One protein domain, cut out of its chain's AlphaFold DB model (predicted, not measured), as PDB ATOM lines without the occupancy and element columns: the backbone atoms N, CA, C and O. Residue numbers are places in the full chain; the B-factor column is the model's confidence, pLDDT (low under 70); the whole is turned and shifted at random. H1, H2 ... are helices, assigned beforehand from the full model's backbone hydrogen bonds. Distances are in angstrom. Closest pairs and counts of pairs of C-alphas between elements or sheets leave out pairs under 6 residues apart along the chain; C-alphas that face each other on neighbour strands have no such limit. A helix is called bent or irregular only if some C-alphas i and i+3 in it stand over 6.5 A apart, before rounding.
ATOM      1  N   VAL A  80     584.132 269.134 344.952       80.25
ATOM      2  CA  VAL A  80     584.412 268.106 343.937       80.25
ATOM      3  C   VAL A  80     584.412 268.717 342.536       80.25
ATOM      4  O   VAL A  80     585.336 268.470 341.762       80.25
ATOM      5  N   MET A  81     583.425 269.561 342.213       81.75
ATOM      6  CA  MET A  81     583.390 270.262 340.925       81.75
ATOM      7  C   MET A  81     584.622 271.147 340.718       81.75
ATOM      8  O   MET A  81     585.171 271.180 339.623       81.75
ATOM      9  N   GLN A  82     585.093 271.821 341.765       83.50
ATOM     10  CA  GLN A  82     586.284 272.664 341.719       83.50
ATOM     11  C   GLN A  82     587.571 271.861 341.472       83.50
ATOM     12  O   GLN A  82     588.412 272.281 340.674       83.50
ATOM     13  N   ILE A  83     587.709 270.686 342.097       83.31
ATOM     14  CA  ILE A  83     588.837 269.770 341.862       83.31
ATOM     15  C   ILE A  83     588.819 269.256 340.419       83.31
ATOM     16  O   ILE A  83     589.860 269.212 339.771       83.31
ATOM     17  N   VAL A  84     587.642 268.910 339.890       86.44
ATOM     18  CA  VAL A  84     587.480 268.437 338.504       86.44
ATOM     19  C   VAL A  84     587.702 269.559 337.483       86.44
ATOM     20  O   VAL A  84     588.221 269.312 336.396       86.44
ATOM     21  N   LEU A  85     587.354 270.800 337.823       88.31
ATOM     22  CA  LEU A  85     587.511 271.948 336.930       88.31
ATOM     23  C   LEU A  85     588.984 272.288 336.667       88.31
ATOM     24  O   LEU A  85     589.318 272.723 335.567       88.31
ATOM     25  N   PHE A  86     589.870 272.041 337.635       88.81
ATOM     26  CA  PHE A  86     591.309 272.285 337.506       88.81
ATOM     27  C   PHE A  86     591.962 271.616 336.278       88.81
ATOM     28  O   PHE A  86     592.483 272.336 335.419       88.81
ATOM     29  N   PRO A  87     591.949 270.272 336.135       90.44
ATOM     30  CA  PRO A  87     592.585 269.604 335.004       90.44
ATOM     31  C   PRO A  87     591.912 269.959 333.676       90.44
ATOM     32  O   PRO A  87     592.597 270.072 332.663       90.44
ATOM     33  N   ILE A  88     590.592 270.182 333.677       92.75
ATOM     34  CA  ILE A  88     589.850 270.607 332.485       92.75
ATOM     35  C   ILE A  88     590.342 271.978 332.017       92.75
ATOM     36  O   ILE A  88     590.608 272.162 330.831       92.75
ATOM     37  N   LEU A  89     590.507 272.927 332.941       92.88
ATOM     38  CA  LEU A  89     590.960 274.277 332.625       92.88
ATOM     39  C   LEU A  89     592.408 274.283 332.123       92.88
ATOM     40  O   LEU A  89     592.695 274.933 331.122       92.88
ATOM     41  N   ILE A  90     593.306 273.520 332.755       92.75
ATOM     42  CA  ILE A  90     594.690 273.371 332.274       92.75
ATOM     43  C   ILE A  90     594.722 272.762 330.872       92.75
ATOM     44  O   ILE A  90     595.424 273.269 329.998       92.75
ATOM     45  N   LEU A  91     593.960 271.692 330.641       94.12
ATOM     46  CA  LEU A  91     593.903 271.037 329.339       94.12
ATOM     47  C   LEU A  91     593.361 271.989 328.267       94.12
ATOM     48  O   LEU A  91     593.930 272.077 327.181       94.12
ATOM     49  N   TRP A  92     592.324 272.762 328.589       94.69
ATOM     50  CA  TRP A  92     591.777 273.783 327.698       94.69
ATOM     51  C   TRP A  92     592.800 274.882 327.367       94.69
ATOM     52  O   TRP A  92     593.032 275.166 326.190       94.69
ATOM     53  N   LEU A  93     593.481 275.438 328.377       93.38
ATOM     54  CA  LEU A  93     594.541 276.438 328.187       93.38
ATOM     55  C   LEU A  93     595.716 275.889 327.367       93.38
ATOM     56  O   LEU A  93     596.300 276.615 326.561       93.38
ATOM     57  N   GLY A  94     596.058 274.614 327.552       91.50
ATOM     58  CA  GLY A  94     597.108 273.930 326.801       91.50
ATOM     59  C   GLY A  94     596.743 273.689 325.335       91.50
ATOM     60  O   GLY A  94     597.586 273.867 324.454       91.50
ATOM     61  N   ILE A  95     595.492 273.318 325.039       92.19
ATOM     62  CA  ILE A  95     595.003 273.176 323.657       92.19
ATOM     63  C   ILE A  95     595.027 274.531 322.945       92.19
ATOM     64  O   ILE A  95     595.489 274.615 321.802       92.19
ATOM     65  N   LEU A  96     594.579 275.588 323.627       91.12
ATOM     66  CA  LEU A  96     594.604 276.947 323.093       91.12
ATOM     67  C   LEU A  96     596.044 277.365 322.772       91.12
ATOM     68  O   LEU A  96     596.321 277.755 321.638       91.12
ATOM     69  N   PHE A  97     596.975 277.161 323.709       91.12
ATOM     70  CA  PHE A  97     598.387 277.482 323.507       91.12
ATOM     71  C   PHE A  97     598.980 276.745 322.305       91.12
ATOM     72  O   PHE A  97     599.596 277.370 321.448       91.12
ATOM     73  N   ASN A  98     598.770 275.431 322.198       91.06
ATOM     74  CA  ASN A  98     599.318 274.645 321.090       91.06
ATOM     75  C   ASN A  98     598.759 275.083 319.731       91.06
ATOM     76  O   ASN A  98     599.502 275.155 318.751       91.06
ATOM     77  N   THR A  99     597.463 275.391 319.677       89.25
ATOM     78  CA  THR A  99     596.804 275.875 318.458       89.25
ATOM     79  C   THR A  99     597.389 277.223 318.044       89.25
ATOM     80  O   THR A  99     597.858 277.377 316.916       89.25
ATOM     81  N   ARG A 100     597.470 278.174 318.981       87.31
ATOM     82  CA  ARG A 100     597.991 279.517 318.701       87.31
ATOM     83  C   ARG A 100     599.480 279.507 318.398       87.31
ATOM     84  O   ARG A 100     599.901 280.158 317.450       87.31
ATOM     85  N   TYR A 101     600.275 278.702 319.098       87.69
ATOM     86  CA  TYR A 101     601.697 278.546 318.808       87.69
ATOM     87  C   TYR A 101     601.933 278.065 317.369       87.69
ATOM     88  O   TYR A 101     602.713 278.677 316.636       87.69
ATOM     89  N   ARG A 102     601.203 277.037 316.913       87.19
ATOM     90  CA  ARG A 102     601.273 276.561 315.519       87.19
ATOM     91  C   ARG A 102     600.865 277.640 314.518       87.19
ATOM     92  O   ARG A 102     601.556 277.831 313.518       87.19
ATOM     93  N   GLU A 103     599.793 278.373 314.798       84.81
ATOM     94  CA  GLU A 103     599.368 279.498 313.960       84.81
ATOM     95  C   GLU A 103     600.436 280.594 313.889       84.81
ATOM     96  O   GLU A 103     600.737 281.077 312.798       84.81
ATOM     97  N   THR A 104     601.074 280.951 315.011       85.44
ATOM     98  CA  THR A 104     602.114 281.992 315.023       85.44
ATOM     99  C   THR A 104     603.296 281.647 314.121       85.44
ATOM    100  O   THR A 104     603.828 282.535 313.451       85.44
ATOM    101  N   ILE A 105     603.674 280.365 314.059       85.00
ATOM    102  CA  ILE A 105     604.741 279.865 313.188       85.00
ATOM    103  C   ILE A 105     604.324 279.979 311.720       85.00
ATOM    104  O   ILE A 105     605.079 280.524 310.914       85.00
ATOM    105  N   LEU A 106     603.115 279.523 311.373       83.88
ATOM    106  CA  LEU A 106     602.596 279.604 310.002       83.88
ATOM    107  C   LEU A 106     602.529 281.057 309.513       83.88
ATOM    108  O   LEU A 106     602.949 281.370 308.401       83.88
ATOM    109  N   ILE A 107     602.077 281.962 310.378       83.75
ATOM    110  CA  ILE A 107     601.986 283.394 310.083       83.75
ATOM    111  C   ILE A 107     603.374 284.026 309.934       83.75
ATOM    112  O   ILE A 107     603.568 284.904 309.088       83.75
ATOM    113  N   GLY A 108     604.357 283.562 310.708       81.06
ATOM    114  CA  GLY A 108     605.752 283.965 310.550       81.06
ATOM    115  C   GLY A 108     606.254 283.735 309.121       81.06
ATOM    116  O   GLY A 108     606.895 284.619 308.547       81.06
ATOM    117  N   VAL A 109     605.877 282.605 308.517       83.19
ATOM    118  CA  VAL A 109     606.281 282.199 307.159       83.19
ATOM    119  C   VAL A 109     605.412 282.831 306.058       83.19
ATOM    120  O   VAL A 109     605.892 283.029 304.943       83.19
ATOM    121  N   ALA A 110     604.164 283.203 306.350       82.62
ATOM    122  CA  ALA A 110     603.238 283.751 305.358       82.62
ATOM    123  C   ALA A 110     603.749 285.055 304.709       82.62
ATOM    124  O   ALA A 110     604.242 285.963 305.389       82.62
ATOM    125  N   ALA A 111     603.598 285.167 303.386       77.56
ATOM    126  CA  ALA A 111     604.028 286.338 302.614       77.56
ATOM    127  C   ALA A 111     602.900 287.360 302.398       77.56
ATOM    128  O   ALA A 111     603.166 288.560 302.300       77.56
ATOM    129  N   LYS A 112     601.642 286.905 302.331       78.56
ATOM    130  CA  LYS A 112     600.459 287.744 302.098       78.56
ATOM    131  C   LYS A 112     599.419 287.533 303.196       78.56
ATOM    132  O   LYS A 112     599.319 286.443 303.743       78.56
ATOM    133  N   ILE A 113     598.597 288.559 303.454       76.38
ATOM    134  CA  ILE A 113     597.477 288.480 304.415       76.38
ATOM    135  C   ILE A 113     596.443 287.428 304.001       76.38
ATOM    136  O   ILE A 113     595.860 286.776 304.857       76.38
ATOM    137  N   SER A 114     596.234 287.239 302.696       75.31
ATOM    138  CA  SER A 114     595.295 286.248 302.153       75.31
ATOM    139  C   SER A 114     595.624 284.810 302.538       75.31
ATOM    140  O   SER A 114     594.741 283.961 302.516       75.31
ATOM    141  N   ASP A 115     596.888 284.542 302.864       72.81
ATOM    142  CA  ASP A 115     597.379 283.198 303.158       72.81
ATOM    143  C   ASP A 115     597.155 282.841 304.641       72.81
ATOM    144  O   ASP A 115     597.474 281.734 305.077       72.81
ATOM    145  N   LEU A 116     596.623 283.781 305.433       73.62
ATOM    146  CA  LEU A 116     596.305 283.575 306.838       73.62
ATOM    147  C   LEU A 116     594.927 282.944 306.996       73.62
ATOM    148  O   LEU A 116     593.957 283.322 306.340       73.62
ATOM    149  N   TYR A 117     594.827 282.040 307.968       70.88
ATOM    150  CA  TYR A 117     593.538 281.536 308.420       70.88
ATOM    151  C   TYR A 117     592.702 282.696 308.994       70.88
ATOM    152  O   TYR A 117     593.227 283.454 309.827       70.88
ATOM    153  N   PRO A 118     591.427 282.857 308.587       67.62
ATOM    154  CA  PRO A 118     590.578 283.965 309.012       67.62
ATOM    155  C   PRO A 118     590.102 283.760 310.457       67.62
ATOM    156  O   PRO A 118     588.960 283.393 310.716       67.62
ATOM    157  N   HIS A 119     590.994 283.990 311.417       75.31
ATOM    158  CA  HIS A 119     590.665 284.051 312.838       75.31
ATOM    159  C   HIS A 119     590.446 285.502 313.266       75.31
ATOM    160  O   HIS A 119     591.230 286.381 312.919       75.31
ATOM    161  N   VAL A 120     589.430 285.744 314.102       75.62
ATOM    162  CA  VAL A 120     589.113 287.073 314.673       75.62
ATOM    163  C   VAL A 120     590.308 287.677 315.420       75.62
ATOM    164  O   VAL A 120     590.484 288.891 315.455       75.62
ATOM    165  N   ILE A 121     591.158 286.824 315.989       81.44
ATOM    166  CA  ILE A 121     592.341 287.237 316.741       81.44
ATOM    167  C   ILE A 121     593.526 287.534 315.799       81.44
ATOM    168  O   ILE A 121     594.492 288.157 316.211       81.44
ATOM    169  N   ASN A 122     593.492 287.146 314.521       83.06
ATOM    170  CA  ASN A 122     594.599 287.355 313.580       83.06
ATOM    171  C   ASN A 122     594.571 288.775 312.995       83.06
ATOM    172  O   ASN A 122     594.272 288.993 311.823       83.06
ATOM    173  N   VAL A 123     594.902 289.755 313.836       84.00
ATOM    174  CA  VAL A 123     594.984 291.171 313.466       84.00
ATOM    175  C   VAL A 123     596.434 291.532 313.158       84.00
ATOM    176  O   VAL A 123     597.299 291.394 314.022       84.00
ATOM    177  N   TYR A 124     596.704 292.025 311.946       85.19
ATOM    178  CA  TYR A 124     598.036 292.460 311.514       85.19
ATOM    179  C   TYR A 124     598.001 293.825 310.855       85.19
ATOM    180  O   TYR A 124     597.001 294.236 310.265       85.19
ATOM    181  N   MET A 125     599.134 294.520 310.920       82.56
ATOM    182  CA  MET A 125     599.299 295.765 310.195       82.56
ATOM    183  C   MET A 125     599.522 295.480 308.707       82.56
ATOM    184  O   MET A 125     600.431 294.737 308.330       82.56
ATOM    185  N   ASN A 126     598.705 296.117 307.872       81.12
ATOM    186  CA  ASN A 126     598.801 296.066 306.418       81.12
ATOM    187  C   ASN A 126     599.459 297.346 305.879       81.12
ATOM    188  O   ASN A 126     598.805 298.176 305.248       81.12
ATOM    189  N   ALA A 127     600.729 297.572 306.220       72.94
ATOM    190  CA  ALA A 127     601.431 298.803 305.869       72.94
ATOM    191  C   ALA A 127     602.939 298.588 305.725       72.94
ATOM    192  O   ALA A 127     603.563 297.872 306.504       72.94
ATOM    193  N   THR A 128     603.542 299.291 304.767       71.81
ATOM    194  CA  THR A 128     604.998 299.429 304.658       71.81
ATOM    195  C   THR A 128     605.443 300.683 305.407       71.81
ATOM    196  O   THR A 128     605.139 301.799 304.982       71.81
ATOM    197  N   LEU A 129     606.163 300.518 306.520       71.44
ATOM    198  CA  LEU A 129     606.667 301.645 307.307       71.44
ATOM    199  C   LEU A 129     607.780 302.386 306.541       71.44
ATOM    200  O   LEU A 129     608.811 301.774 306.237       71.44
ATOM    201  N   PRO A 130     607.637 303.696 306.259       70.31
ATOM    202  CA  PRO A 130     608.649 304.434 305.516       70.31
ATOM    203  C   PRO A 130     609.992 304.496 306.276       70.31
ATOM    204  O   PRO A 130     610.047 304.415 307.514       70.31
ATOM    205  N   PRO A 131     611.125 304.625 305.562       73.81
ATOM    206  CA  PRO A 131     612.403 304.929 306.194       73.81
ATOM    207  C   PRO A 131     612.345 306.311 306.860       73.81
ATOM    208  O   PRO A 131     611.759 307.256 306.327       73.81
ATOM    209  N   LEU A 132     612.943 306.438 308.048       73.50
ATOM    210  CA  LEU A 132     613.012 307.720 308.750       73.50
ATOM    211  C   LEU A 132     613.920 308.664 307.959       73.50
ATOM    212  O   LEU A 132     615.126 308.457 307.888       73.50
ATOM    213  N   ARG A 133     613.338 309.714 307.374       69.94
ATOM    214  CA  ARG A 133     614.070 310.714 306.581       69.94
ATOM    215  C   ARG A 133     614.909 311.675 307.440       69.94
ATOM    216  O   ARG A 133     615.834 312.297 306.931       69.94
ATOM    217  N   LYS A 134     614.594 311.819 308.734       75.62
ATOM    218  CA  LYS A 134     615.338 312.644 309.704       75.62
ATOM    219  C   LYS A 134     615.541 311.880 311.012       75.62
ATOM    220  O   LYS A 134     614.663 311.128 311.433       75.62
ATOM    221  N   LYS A 135     616.681 312.113 311.673       71.31
ATOM    222  CA  LYS A 135     617.072 311.493 312.949       71.31
ATOM    223  C   LYS A 135     616.285 312.121 314.113       71.31
ATOM    224  O   LYS A 135     616.813 312.905 314.887       71.31
ATOM    225  N   SER A 136     614.989 311.825 314.183       80.19
ATOM    226  CA  SER A 136     614.125 312.182 315.313       80.19
ATOM    227  C   SER A 136     614.079 311.018 316.297       80.19
ATOM    228  O   SER A 136     613.752 309.898 315.902       80.19
ATOM    229  N   TRP A 137     614.377 311.280 317.571       80.00
ATOM    230  CA  TRP A 137     614.277 310.275 318.634       80.00
ATOM    231  C   TRP A 137     612.833 309.781 318.782       80.00
ATOM    232  O   TRP A 137     612.594 308.578 318.811       80.00
ATOM    233  N   ALA A 138     611.856 310.693 318.759       81.56
ATOM    234  CA  ALA A 138     610.438 310.338 318.805       81.56
ATOM    235  C   ALA A 138     610.016 309.486 317.594       81.56
ATOM    236  O   ALA A 138     609.325 308.483 317.749       81.56
ATOM    237  N   GLY A 139     610.492 309.833 316.391       79.44
ATOM    238  CA  GLY A 139     610.228 309.048 315.180       79.44
ATOM    239  C   GLY A 139     610.831 307.639 315.228       79.44
ATOM    240  O   GLY A 139     610.220 306.695 314.728       79.44
ATOM    241  N   TYR A 140     611.996 307.483 315.863       81.12
ATOM    242  CA  TYR A 140     612.645 306.187 316.066       81.12
ATOM    243  C   TYR A 140     611.831 305.267 316.984       81.12
ATOM    244  O   TYR A 140     611.544 304.126 316.609       81.12
ATOM    245  N   TYR A 141     611.387 305.770 318.139       82.00
ATOM    246  CA  TYR A 141     610.550 304.992 319.057       82.00
ATOM    247  C   TYR A 141     609.192 304.662 318.446       82.00
ATOM    248  O   TYR A 141     608.757 303.517 318.513       82.00
ATOM    249  N   PHE A 142     608.555 305.623 317.772       81.31
ATOM    250  CA  PHE A 142     607.267 305.400 317.121       81.31
ATOM    251  C   PHE A 142     607.355 304.300 316.054       81.31
ATOM    252  O   PHE A 142     606.568 303.359 316.071       81.31
ATOM    253  N   LYS A 143     608.375 304.341 315.186       79.62
ATOM    254  CA  LYS A 143     608.607 303.289 314.183       79.62
ATOM    255  C   LYS A 143     608.835 301.912 314.811       79.62
ATOM    256  O   LYS A 143     608.402 300.915 314.244       79.62
ATOM    257  N   THR A 144     609.508 301.868 315.959       79.50
ATOM    258  CA  THR A 144     609.791 300.618 316.676       79.50
ATOM    259  C   THR A 144     608.547 300.059 317.368       79.50
ATOM    260  O   THR A 144     608.372 298.849 317.406       79.50
ATOM    261  N   LEU A 145     607.667 300.920 317.888       81.81
ATOM    262  CA  LEU A 145     606.499 300.516 318.676       81.81
ATOM    263  C   LEU A 145     605.257 300.199 317.834       81.81
ATOM    264  O   LEU A 145     604.470 299.345 318.229       81.81
ATOM    265  N   ILE A 146     605.071 300.843 316.676       83.62
ATOM    266  CA  ILE A 146     603.892 300.627 315.818       83.62
ATOM    267  C   ILE A 146     603.638 299.140 315.486       83.62
ATOM    268  O   ILE A 146     602.490 298.714 315.615       83.62
ATOM    269  N   PRO A 147     604.645 298.330 315.092       80.56
ATOM    270  CA  PRO A 147     604.425 296.914 314.787       80.56
ATOM    271  C   PRO A 147     603.861 296.111 315.965       80.56
ATOM    272  O   PRO A 147     603.120 295.161 315.750       80.56
ATOM    273  N   TYR A 148     604.141 296.529 317.202       85.75
ATOM    274  CA  TYR A 148     603.657 295.863 318.412       85.75
ATOM    275  C   TYR A 148     602.197 296.191 318.746       85.75
ATOM    276  O   TYR A 148     601.574 295.469 319.523       85.75
ATOM    277  N   PHE A 149     601.611 297.242 318.162       87.94
ATOM    278  CA  PHE A 149     600.222 297.611 318.439       87.94
ATOM    279  C   PHE A 149     599.221 296.497 318.068       87.94
ATOM    280  O   PHE A 149     598.424 296.122 318.929       87.94
ATOM    281  N   PRO A 150     599.277 295.884 316.865       88.31
ATOM    282  CA  PRO A 150     598.486 294.695 316.566       88.31
ATOM    283  C   PRO A 150     598.671 293.570 317.587       88.31
ATOM    284  O   PRO A 150     597.682 292.970 317.985       88.31
ATOM    285  N   ALA A 151     599.894 293.316 318.067       88.50
ATOM    286  CA  ALA A 151     600.141 292.283 319.078       88.50
ATOM    287  C   ALA A 151     599.394 292.569 320.391       88.50
ATOM    288  O   ALA A 151     598.784 291.665 320.956       88.50
ATOM    289  N   LEU A 152     599.352 293.830 320.836       90.00
ATOM    290  CA  LEU A 152     598.550 294.235 321.996       90.00
ATOM    291  C   LEU A 152     597.051 294.008 321.771       90.00
ATOM    292  O   LEU A 152     596.368 293.523 322.670       90.00
ATOM    293  N   VAL A 153     596.543 294.304 320.570       90.75
ATOM    294  CA  VAL A 153     595.142 294.027 320.208       90.75
ATOM    295  C   VAL A 153     594.856 292.525 320.253       90.75
ATOM    296  O   VAL A 153     593.828 292.124 320.794       90.75
ATOM    297  N   ARG A 154     595.766 291.677 319.756       90.50
ATOM    298  CA  ARG A 154     595.617 290.214 319.827       90.50
ATOM    299  C   ARG A 154     595.598 289.715 321.266       90.50
ATOM    300  O   ARG A 154     594.697 288.963 321.622       90.50
ATOM    301  N   ILE A 155     596.517 290.193 322.109       91.81
ATOM    302  CA  ILE A 155     596.552 289.865 323.544       91.81
ATOM    303  C   ILE A 155     595.251 290.288 324.229       91.81
ATOM    304  O   ILE A 155     594.706 289.526 325.021       91.81
ATOM    305  N   PHE A 156     594.729 291.472 323.908       92.06
ATOM    306  CA  PHE A 156     593.460 291.954 324.446       92.06
ATOM    307  C   PHE A 156     592.271 291.087 324.008       92.06
ATOM    308  O   PHE A 156     591.460 290.684 324.834       92.06
ATOM    309  N   LEU A 157     592.177 290.740 322.724       91.69
ATOM    310  CA  LEU A 157     591.119 289.855 322.233       91.69
ATOM    311  C   LEU A 157     591.193 288.475 322.890       91.69
ATOM    312  O   LEU A 157     590.172 287.914 323.271       91.69
ATOM    313  N   LEU A 158     592.401 287.942 323.056       91.56
ATOM    314  CA  LEU A 158     592.644 286.633 323.650       91.56
ATOM    315  C   LEU A 158     592.355 286.641 325.165       91.56
ATOM    316  O   LEU A 158     591.796 285.680 325.698       91.56
ATOM    317  N   SER A 159     592.634 287.753 325.852       91.50
ATOM    318  CA  SER A 159     592.346 287.914 327.280       91.50
ATOM    319  C   SER A 159     590.846 287.972 327.582       91.50
ATOM    320  O   SER A 159     590.437 287.434 328.609       91.50
ATOM    321  N   ILE A 160     590.009 288.502 326.684       92.00
ATOM    322  CA  ILE A 160     588.540 288.473 326.838       92.00
ATOM    323  C   ILE A 160     588.021 287.036 326.995       92.00
ATOM    324  O   ILE A 160     587.082 286.807 327.755       92.00
ATOM    325  N   PHE A 161     588.641 286.059 326.326       90.38
ATOM    326  CA  PHE A 161     588.227 284.655 326.407       90.38
ATOM    327  C   PHE A 161     588.874 283.896 327.571       90.38
ATOM    328  O   PHE A 161     588.232 283.041 328.173       90.38
ATOM    329  N   ILE A 162     590.134 284.196 327.903       93.06
ATOM    330  CA  ILE A 162     590.892 283.457 328.927       93.06
ATOM    331  C   ILE A 162     590.674 284.005 330.342       93.06
ATOM    332  O   ILE A 162     590.614 283.231 331.302       93.06
ATOM    333  N   MET A 163     590.560 285.326 330.501       92.62
ATOM    334  CA  MET A 163     590.507 285.956 331.821       92.62
ATOM    335  C   MET A 163     589.252 285.578 332.611       92.62
ATOM    336  O   MET A 163     589.422 285.219 333.774       92.62
ATOM    337  N   PRO A 164     588.022 285.581 332.054       93.69
ATOM    338  CA  PRO A 164     586.835 285.226 332.830       93.69
ATOM    339  C   PRO A 164     586.908 283.831 333.480       93.69
ATOM    340  O   PRO A 164     586.791 283.765 334.705       93.69
ATOM    341  N   PRO A 165     587.162 282.721 332.753       92.50
ATOM    342  CA  PRO A 165     587.227 281.400 333.382       92.50
ATOM    343  C   PRO A 165     588.396 281.279 334.368       92.50
ATOM    344  O   PRO A 165     588.244 280.656 335.417       92.50
ATOM    345  N   THR A 166     589.532 281.925 334.084       91.75
ATOM    346  CA  THR A 166     590.699 281.932 334.979       91.75
ATOM    347  C   THR A 166     590.407 282.667 336.288       91.75
ATOM    348  O   THR A 166     590.666 282.137 337.366       91.75
ATOM    349  N   ILE A 167     589.822 283.868 336.211       92.62
ATOM    350  CA  ILE A 167     589.455 284.671 337.384       92.62
ATOM    351  C   ILE A 167     588.402 283.941 338.211       92.62
ATOM    352  O   ILE A 167     588.559 283.854 339.424       92.62
ATOM    353  N   PHE A 168     587.351 283.396 337.588       91.50
ATOM    354  CA  PHE A 168     586.309 282.682 338.329       91.50
ATOM    355  C   PHE A 168     586.844 281.425 339.011       91.50
ATOM    356  O   PHE A 168     586.490 281.163 340.159       91.50
ATOM    357  N   TYR A 169     587.742 280.688 338.356       91.00
ATOM    358  CA  TYR A 169     588.406 279.550 338.978       91.00
ATOM    359  C   TYR A 169     589.268 279.980 340.176       91.00
ATOM    360  O   TYR A 169     589.100 279.448 341.275       91.00
ATOM    361  N   CYS A 170     590.121 280.995 340.023       89.50
ATOM    362  CA  CYS A 170     590.940 281.512 341.123       89.50
ATOM    363  C   CYS A 170     590.098 282.093 342.272       89.50
ATOM    364  O   CYS A 170     590.405 281.866 343.440       89.50
ATOM    365  N   ALA A 171     589.006 282.794 341.961       88.38
ATOM    366  CA  ALA A 171     588.063 283.284 342.958       88.38
ATOM    367  C   ALA A 171     587.390 282.120 343.699       88.38
ATOM    368  O   ALA A 171     587.269 282.166 344.921       88.38
ATOM    369  N   SER A 172     587.015 281.045 342.994       87.12
ATOM    370  CA  SER A 172     586.452 279.849 343.631       87.12
ATOM    371  C   SER A 172     587.436 279.196 344.606       87.12
ATOM    372  O   SER A 172     587.032 278.798 345.695       87.12
ATOM    373  N   LEU A 173     588.737 279.183 344.285       86.06
ATOM    374  CA  LEU A 173     589.784 278.730 345.203       86.06
ATOM    375  C   LEU A 173     589.835 279.575 346.472       86.06
ATOM    376  O   LEU A 173     589.931 279.011 347.553       86.06
ATOM    377  N   PHE A 174     589.707 280.897 346.367       82.31
ATOM    378  CA  PHE A 174     589.754 281.775 347.534       82.31
ATOM    379  C   PHE A 174     588.504 281.669 348.423       82.31
ATOM    380  O   PHE A 174     588.623 281.626 349.643       82.31
ATOM    381  N   TYR A 175     587.307 281.609 347.831       80.81
ATOM    382  CA  TYR A 175     586.053 281.622 348.592       80.81
ATOM    383  C   TYR A 175     585.628 280.253 349.140       80.81
ATOM    384  O   TYR A 175     584.855 280.212 350.095       80.81
ATOM    385  N   LEU A 176     586.080 279.142 348.542       74.69
ATOM    386  CA  LEU A 176     585.646 277.786 348.917       74.69
ATOM    387  C   LEU A 176     586.748 276.906 349.528       74.69
ATOM    388  O   LEU A 176     586.459 275.759 349.881       74.69
ATOM    389  N   SER A 177     587.987 277.394 349.670       64.31
ATOM    390  CA  SER A 177     589.071 276.583 350.239       64.31
ATOM    391  C   SER A 177     588.721 276.113 351.653       64.31
ATOM    392  O   SER A 177     588.492 276.922 352.547       64.31
ATOM    393  N   ALA A 178     588.716 274.795 351.857       60.88
ATOM    394  CA  ALA A 178     588.802 274.208 353.189       60.88
ATOM    395  C   ALA A 178     590.256 274.302 353.669       60.88
ATOM    396  O   ALA A 178     591.175 274.018 352.894       60.88
ATOM    397  N   ASP A 179     590.470 274.682 354.930       62.88
ATOM    398  CA  ASP A 179     591.807 274.880 355.518       62.88
ATOM    399  C   ASP A 179     592.736 273.666 355.335       62.88
ATOM    400  O   ASP A 179     593.946 273.816 355.172       62.88
ATOM    401  N   GLU A 180     592.173 272.458 355.265       68.31
ATOM    402  CA  GLU A 180     592.918 271.200 355.147       68.31
ATOM    403  C   GLU A 180     593.674 271.036 353.810       68.31
ATOM    404  O   GLU A 180     594.613 270.243 353.722       68.31
ATOM    405  N   HIS A 181     593.311 271.789 352.762       71.94
ATOM    406  CA  HIS A 181     593.901 271.663 351.417       71.94
ATOM    407  C   HIS A 181     594.365 272.994 350.804       71.94
ATOM    408  O   HIS A 181     594.572 273.085 349.590       71.94
ATOM    409  N   ALA A 182     594.592 274.018 351.631       77.31
ATOM    410  CA  ALA A 182     594.969 275.357 351.174       77.31
ATOM    411  C   ALA A 182     596.220 275.366 350.266       77.31
ATOM    412  O   ALA A 182     596.244 276.051 349.243       77.31
ATOM    413  N   ALA A 183     597.238 274.556 350.575       81.56
ATOM    414  CA  ALA A 183     598.458 274.469 349.764       81.56
ATOM    415  C   ALA A 183     598.192 273.950 348.337       81.56
ATOM    416  O   ALA A 183     598.747 274.473 347.368       81.56
ATOM    417  N   LEU A 184     597.309 272.954 348.194       81.31
ATOM    418  CA  LEU A 184     596.916 272.411 346.894       81.31
ATOM    419  C   LEU A 184     596.137 273.457 346.086       81.31
ATOM    420  O   LEU A 184     596.384 273.621 344.893       81.31
ATOM    421  N   ALA A 185     595.239 274.194 346.746       82.62
ATOM    422  CA  ALA A 185     594.460 275.255 346.119       82.62
ATOM    423  C   ALA A 185     595.351 276.398 345.604       82.62
ATOM    424  O   ALA A 185     595.186 276.849 344.470       82.62
ATOM    425  N   VAL A 186     596.346 276.820 346.393       85.00
ATOM    426  CA  VAL A 186     597.325 277.842 345.987       85.00
ATOM    427  C   VAL A 186     598.150 277.370 344.790       85.00
ATOM    428  O   VAL A 186     598.280 278.103 343.808       85.00
ATOM    429  N   MET A 187     598.667 276.140 344.830       88.19
ATOM    430  CA  MET A 187     599.427 275.563 343.719       88.19
ATOM    431  C   MET A 187     598.582 275.472 342.441       88.19
ATOM    432  O   MET A 187     599.054 275.837 341.364       88.19
ATOM    433  N   ALA A 188     597.328 275.029 342.552       87.75
ATOM    434  CA  ALA A 188     596.407 274.940 341.425       87.75
ATOM    435  C   ALA A 188     596.125 276.319 340.806       87.75
ATOM    436  O   ALA A 188     596.230 276.484 339.590       87.75
ATOM    437  N   GLY A 189     595.849 277.329 341.636       89.25
ATOM    438  CA  GLY A 189     595.673 278.709 341.179       89.25
ATOM    439  C   GLY A 189     596.916 279.248 340.472       89.25
ATOM    440  O   GLY A 189     596.816 279.820 339.387       89.25
ATOM    441  N   PHE A 190     598.103 279.002 341.032       91.56
ATOM    442  CA  PHE A 190     599.367 279.437 340.438       91.56
ATOM    443  C   PHE A 190     599.622 278.794 339.069       91.56
ATOM    444  O   PHE A 190     599.986 279.485 338.119       91.56
ATOM    445  N   LEU A 191     599.368 277.488 338.935       91.75
ATOM    446  CA  LEU A 191     599.501 276.780 337.660       91.75
ATOM    447  C   LEU A 191     598.546 277.332 336.600       91.75
ATOM    448  O   LEU A 191     598.971 277.596 335.477       91.75
ATOM    449  N   VAL A 192     597.278 277.565 336.948       93.12
ATOM    450  CA  VAL A 192     596.306 278.144 336.008       93.12
ATOM    451  C   VAL A 192     596.741 279.539 335.555       93.12
ATOM    452  O   VAL A 192     596.678 279.842 334.362       93.12
ATOM    453  N   ILE A 193     597.248 280.371 336.470       92.81
ATOM    454  CA  ILE A 193     597.776 281.700 336.134       92.81
ATOM    455  C   ILE A 193     598.968 281.586 335.179       92.81
ATOM    456  O   ILE A 193     598.986 282.284 334.165       92.81
ATOM    457  N   ILE A 194     599.925 280.688 335.444       93.06
ATOM    458  CA  ILE A 194     601.075 280.467 334.554       93.06
ATOM    459  C   ILE A 194     600.603 280.090 333.151       93.06
ATOM    460  O   ILE A 194     600.995 280.748 332.190       93.06
ATOM    461  N   PHE A 195     599.733 279.087 333.020       92.12
ATOM    462  CA  PHE A 195     599.242 278.637 331.713       92.12
ATOM    463  C   PHE A 195     598.449 279.727 330.977       92.12
ATOM    464  O   PHE A 195     598.572 279.873 329.757       92.12
ATOM    465  N   SER A 196     597.677 280.538 331.703       92.88
ATOM    466  CA  SER A 196     597.015 281.722 331.147       92.88
ATOM    467  C   SER A 196     598.036 282.745 330.624       92.88
ATOM    468  O   SER A 196     597.918 283.226 329.496       92.88
ATOM    469  N   MET A 197     599.094 283.033 331.388       91.69
ATOM    470  CA  MET A 197     600.156 283.953 330.962       91.69
ATOM    471  C   MET A 197     600.952 283.415 329.769       91.69
ATOM    472  O   MET A 197     601.280 284.186 328.871       91.69
ATOM    473  N   THR A 198     601.224 282.110 329.702       91.31
ATOM    474  CA  THR A 198     601.923 281.489 328.565       91.31
ATOM    475  C   THR A 198     601.183 281.726 327.245       91.31
ATOM    476  O   THR A 198     601.818 282.003 326.225       91.31
ATOM    477  N   ASN A 199     599.847 281.708 327.265       90.19
ATOM    478  CA  ASN A 199     599.031 282.041 326.098       90.19
ATOM    479  C   ASN A 199     599.256 283.491 325.635       90.19
ATOM    480  O   ASN A 199     599.485 283.721 324.449       90.19
ATOM    481  N   ALA A 200     599.296 284.459 326.555       88.38
ATOM    482  CA  ALA A 200     599.597 285.854 326.218       88.38
ATOM    483  C   ALA A 200     601.049 286.057 325.742       88.38
ATOM    484  O   ALA A 200     601.297 286.810 324.803       88.38
ATOM    485  N   ILE A 201     602.015 285.360 326.350       88.69
ATOM    486  CA  ILE A 201     603.438 285.449 325.980       88.69
ATOM    487  C   ILE A 201     603.680 284.921 324.562       88.69
ATOM    488  O   ILE A 201     604.531 285.456 323.851       88.69
ATOM    489  N   SER A 202     602.921 283.916 324.115       87.44
ATOM    490  CA  SER A 202     603.054 283.372 322.755       87.44
ATOM    491  C   SER A 202     602.853 284.435 321.659       87.44
ATOM    492  O   SER A 202     603.548 284.421 320.639       87.44
ATOM    493  N   GLU A 203     601.996 285.429 321.921       87.00
ATOM    494  CA  GLU A 203     601.696 286.550 321.021       87.00
ATOM    495  C   GLU A 203     602.823 287.604 320.970       87.00
ATOM    496  O   GLU A 203     602.921 288.359 320.000       87.00
ATOM    497  N   LEU A 204     603.700 287.636 321.984       86.50
ATOM    498  CA  LEU A 204     604.847 288.551 322.094       86.50
ATOM    499  C   LEU A 204     606.123 288.020 321.427       86.50
ATOM    500  O   LEU A 204     607.167 288.678 321.459       86.50
ATOM    501  N   SER A 205     606.073 286.833 320.826       85.50
ATOM    502  CA  SER A 205     607.208 286.285 320.087       85.50
ATOM    503  C   SER A 205     607.636 287.232 318.956       85.50
ATOM    504  O   SER A 205     606.805 287.733 318.202       85.50
ATOM    505  N   ARG A 206     608.945 287.505 318.816       82.00
ATOM    506  CA  ARG A 206     609.451 288.565 317.909       82.00
ATOM    507  C   ARG A 206     608.998 288.375 316.459       82.00
ATOM    508  O   ARG A 206     608.566 289.331 315.824       82.00
ATOM    509  N   TRP A 207     609.018 287.136 315.961       80.00
ATOM    510  CA  TRP A 207     608.590 286.794 314.596       80.00
ATOM    511  C   TRP A 207     607.093 287.020 314.342       80.00
ATOM    512  O   TRP A 207     606.671 287.101 313.191       80.00
ATOM    513  N   HIS A 208     606.294 287.107 315.405       83.75
ATOM    514  CA  HIS A 208     604.847 287.259 315.348       83.75
ATOM    515  C   HIS A 208     604.395 288.684 315.685       83.75
ATOM    516  O   HIS A 208     603.518 289.244 315.023       83.75
ATOM    517  N   ALA A 209     605.009 289.289 316.701       84.12
ATOM    518  CA  ALA A 209     604.718 290.639 317.152       84.12
ATOM    519  C   ALA A 209     605.173 291.688 316.129       84.12
ATOM    520  O   ALA A 209     604.429 292.618 315.853       84.12
ATOM    521  N   GLU A 210     606.342 291.512 315.509       84.25
ATOM    522  CA  GLU A 210     606.878 292.467 314.524       84.25
ATOM    523  C   GLU A 210     606.358 292.215 313.097       84.25
ATOM    524  O   GLU A 210     606.699 292.949 312.163       84.25
ATOM    525  N   LYS A 211     605.531 291.177 312.898       83.00
ATOM    526  CA  LYS A 211     605.045 290.790 311.573       83.00
ATOM    527  C   LYS A 211     604.155 291.888 310.994       83.00
ATOM    528  O   LYS A 211     603.082 292.200 311.508       83.00
TER     529      LYS A 211
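This is residues 80 to 211 of the 222 residues of the protein "Probable transmembrane protein" of Ralstonia solanacearum (strain GMI1000) (UniProt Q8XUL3). The model is a long, flat bundle of three helices running up and down, H1, the arm H3b of the bent helix H3, and H4; at one end of it the other arm, H3a, packs on H4 and the short H5. Beyond H3a, a loop and H2 reach away from the bundle, and residues 133 to 139 stick out. The printed part has 132 residues, with five named helices in the order H1, H2, H3, H4, H5 and no named strand; the class is all helix. The whole is loose, with a radius of gyration of the C-alphas of 19.2 A, and spans 66 by 34 by 18 A.

Find C-alpha 80 at (584.412, 268.106, 343.937), where H1 begins; it is the longest helix, residues 80 to 109, and runs 45.0 A to C-alpha 109 at (606.281, 282.199, 307.159). H1 is neither bent nor irregular, but only just: C-alphas 84 and 87 are 6.3 A apart. H4, residues 179 to 203, is 37.7 A long and irregular, with C-alphas 180 and 183 8.4 A apart. H3, residues 148 to 176, was assigned as one helix by its hydrogen bonds but is bent, with C-alphas 161 and 164 6.6 A apart. Its arms are H3a, residues 148 to 161, 20.7 A, and H3b, residues 164 to 176, 17.8 A, at a steep tilt of 50 degrees. H2 is residues 137 to 145, and H5, residues 206 to 209, ends at C-alpha 209 (604.718, 290.639, 317.152).

Start from H1, which touches H4 at a shallow tilt of 15 degrees, the same way; their closest C-alphas, of Phe 97 and Asn 199, are 5.3 A apart. With residues 82 to 86 alone H1 touches H3b, opposite ways at 25 degrees, a shallow tilt, closest at the C-alphas of Gln 82 and Ser 172, 7.4 A. H3b and H4 form a helical hairpin at a shallow tilt of 13 degrees, the C-alphas of Cys 170 and Gly 189 closest at 5.5 A. H3a touches H4, opposite ways at 38 degrees, only just a steep tilt, closest at the C-alphas of Ile 155 and Ala 200, 5.7 A. H5 touches H3a, where the C-alphas of Ala 151 and Ala 209 are closest at 5.2 A. H5 also touches H1, closest at the C-alphas of Gly 108 and Trp 207, 5.7 A. H2 touches no helix and meets H3a only through their link. Every O i to N i+4 pair is within hydrogen-bond range in H2 and H3b, against 24 of 26 in H1, 9 of 10 in H3a and 18 of 21 in H4; H5 is too short for such a pair.

Look to Arg 133 and Glu 180 for the two C-alphas farthest apart, 66.1 A. The printed part has no cut. The link from H1 to H2, residues 110 to 136, is long, and the other three are tight. The mean pLDDT of the printed part is 84.2, and residues 118, 133 and 177 to 180 are under 70.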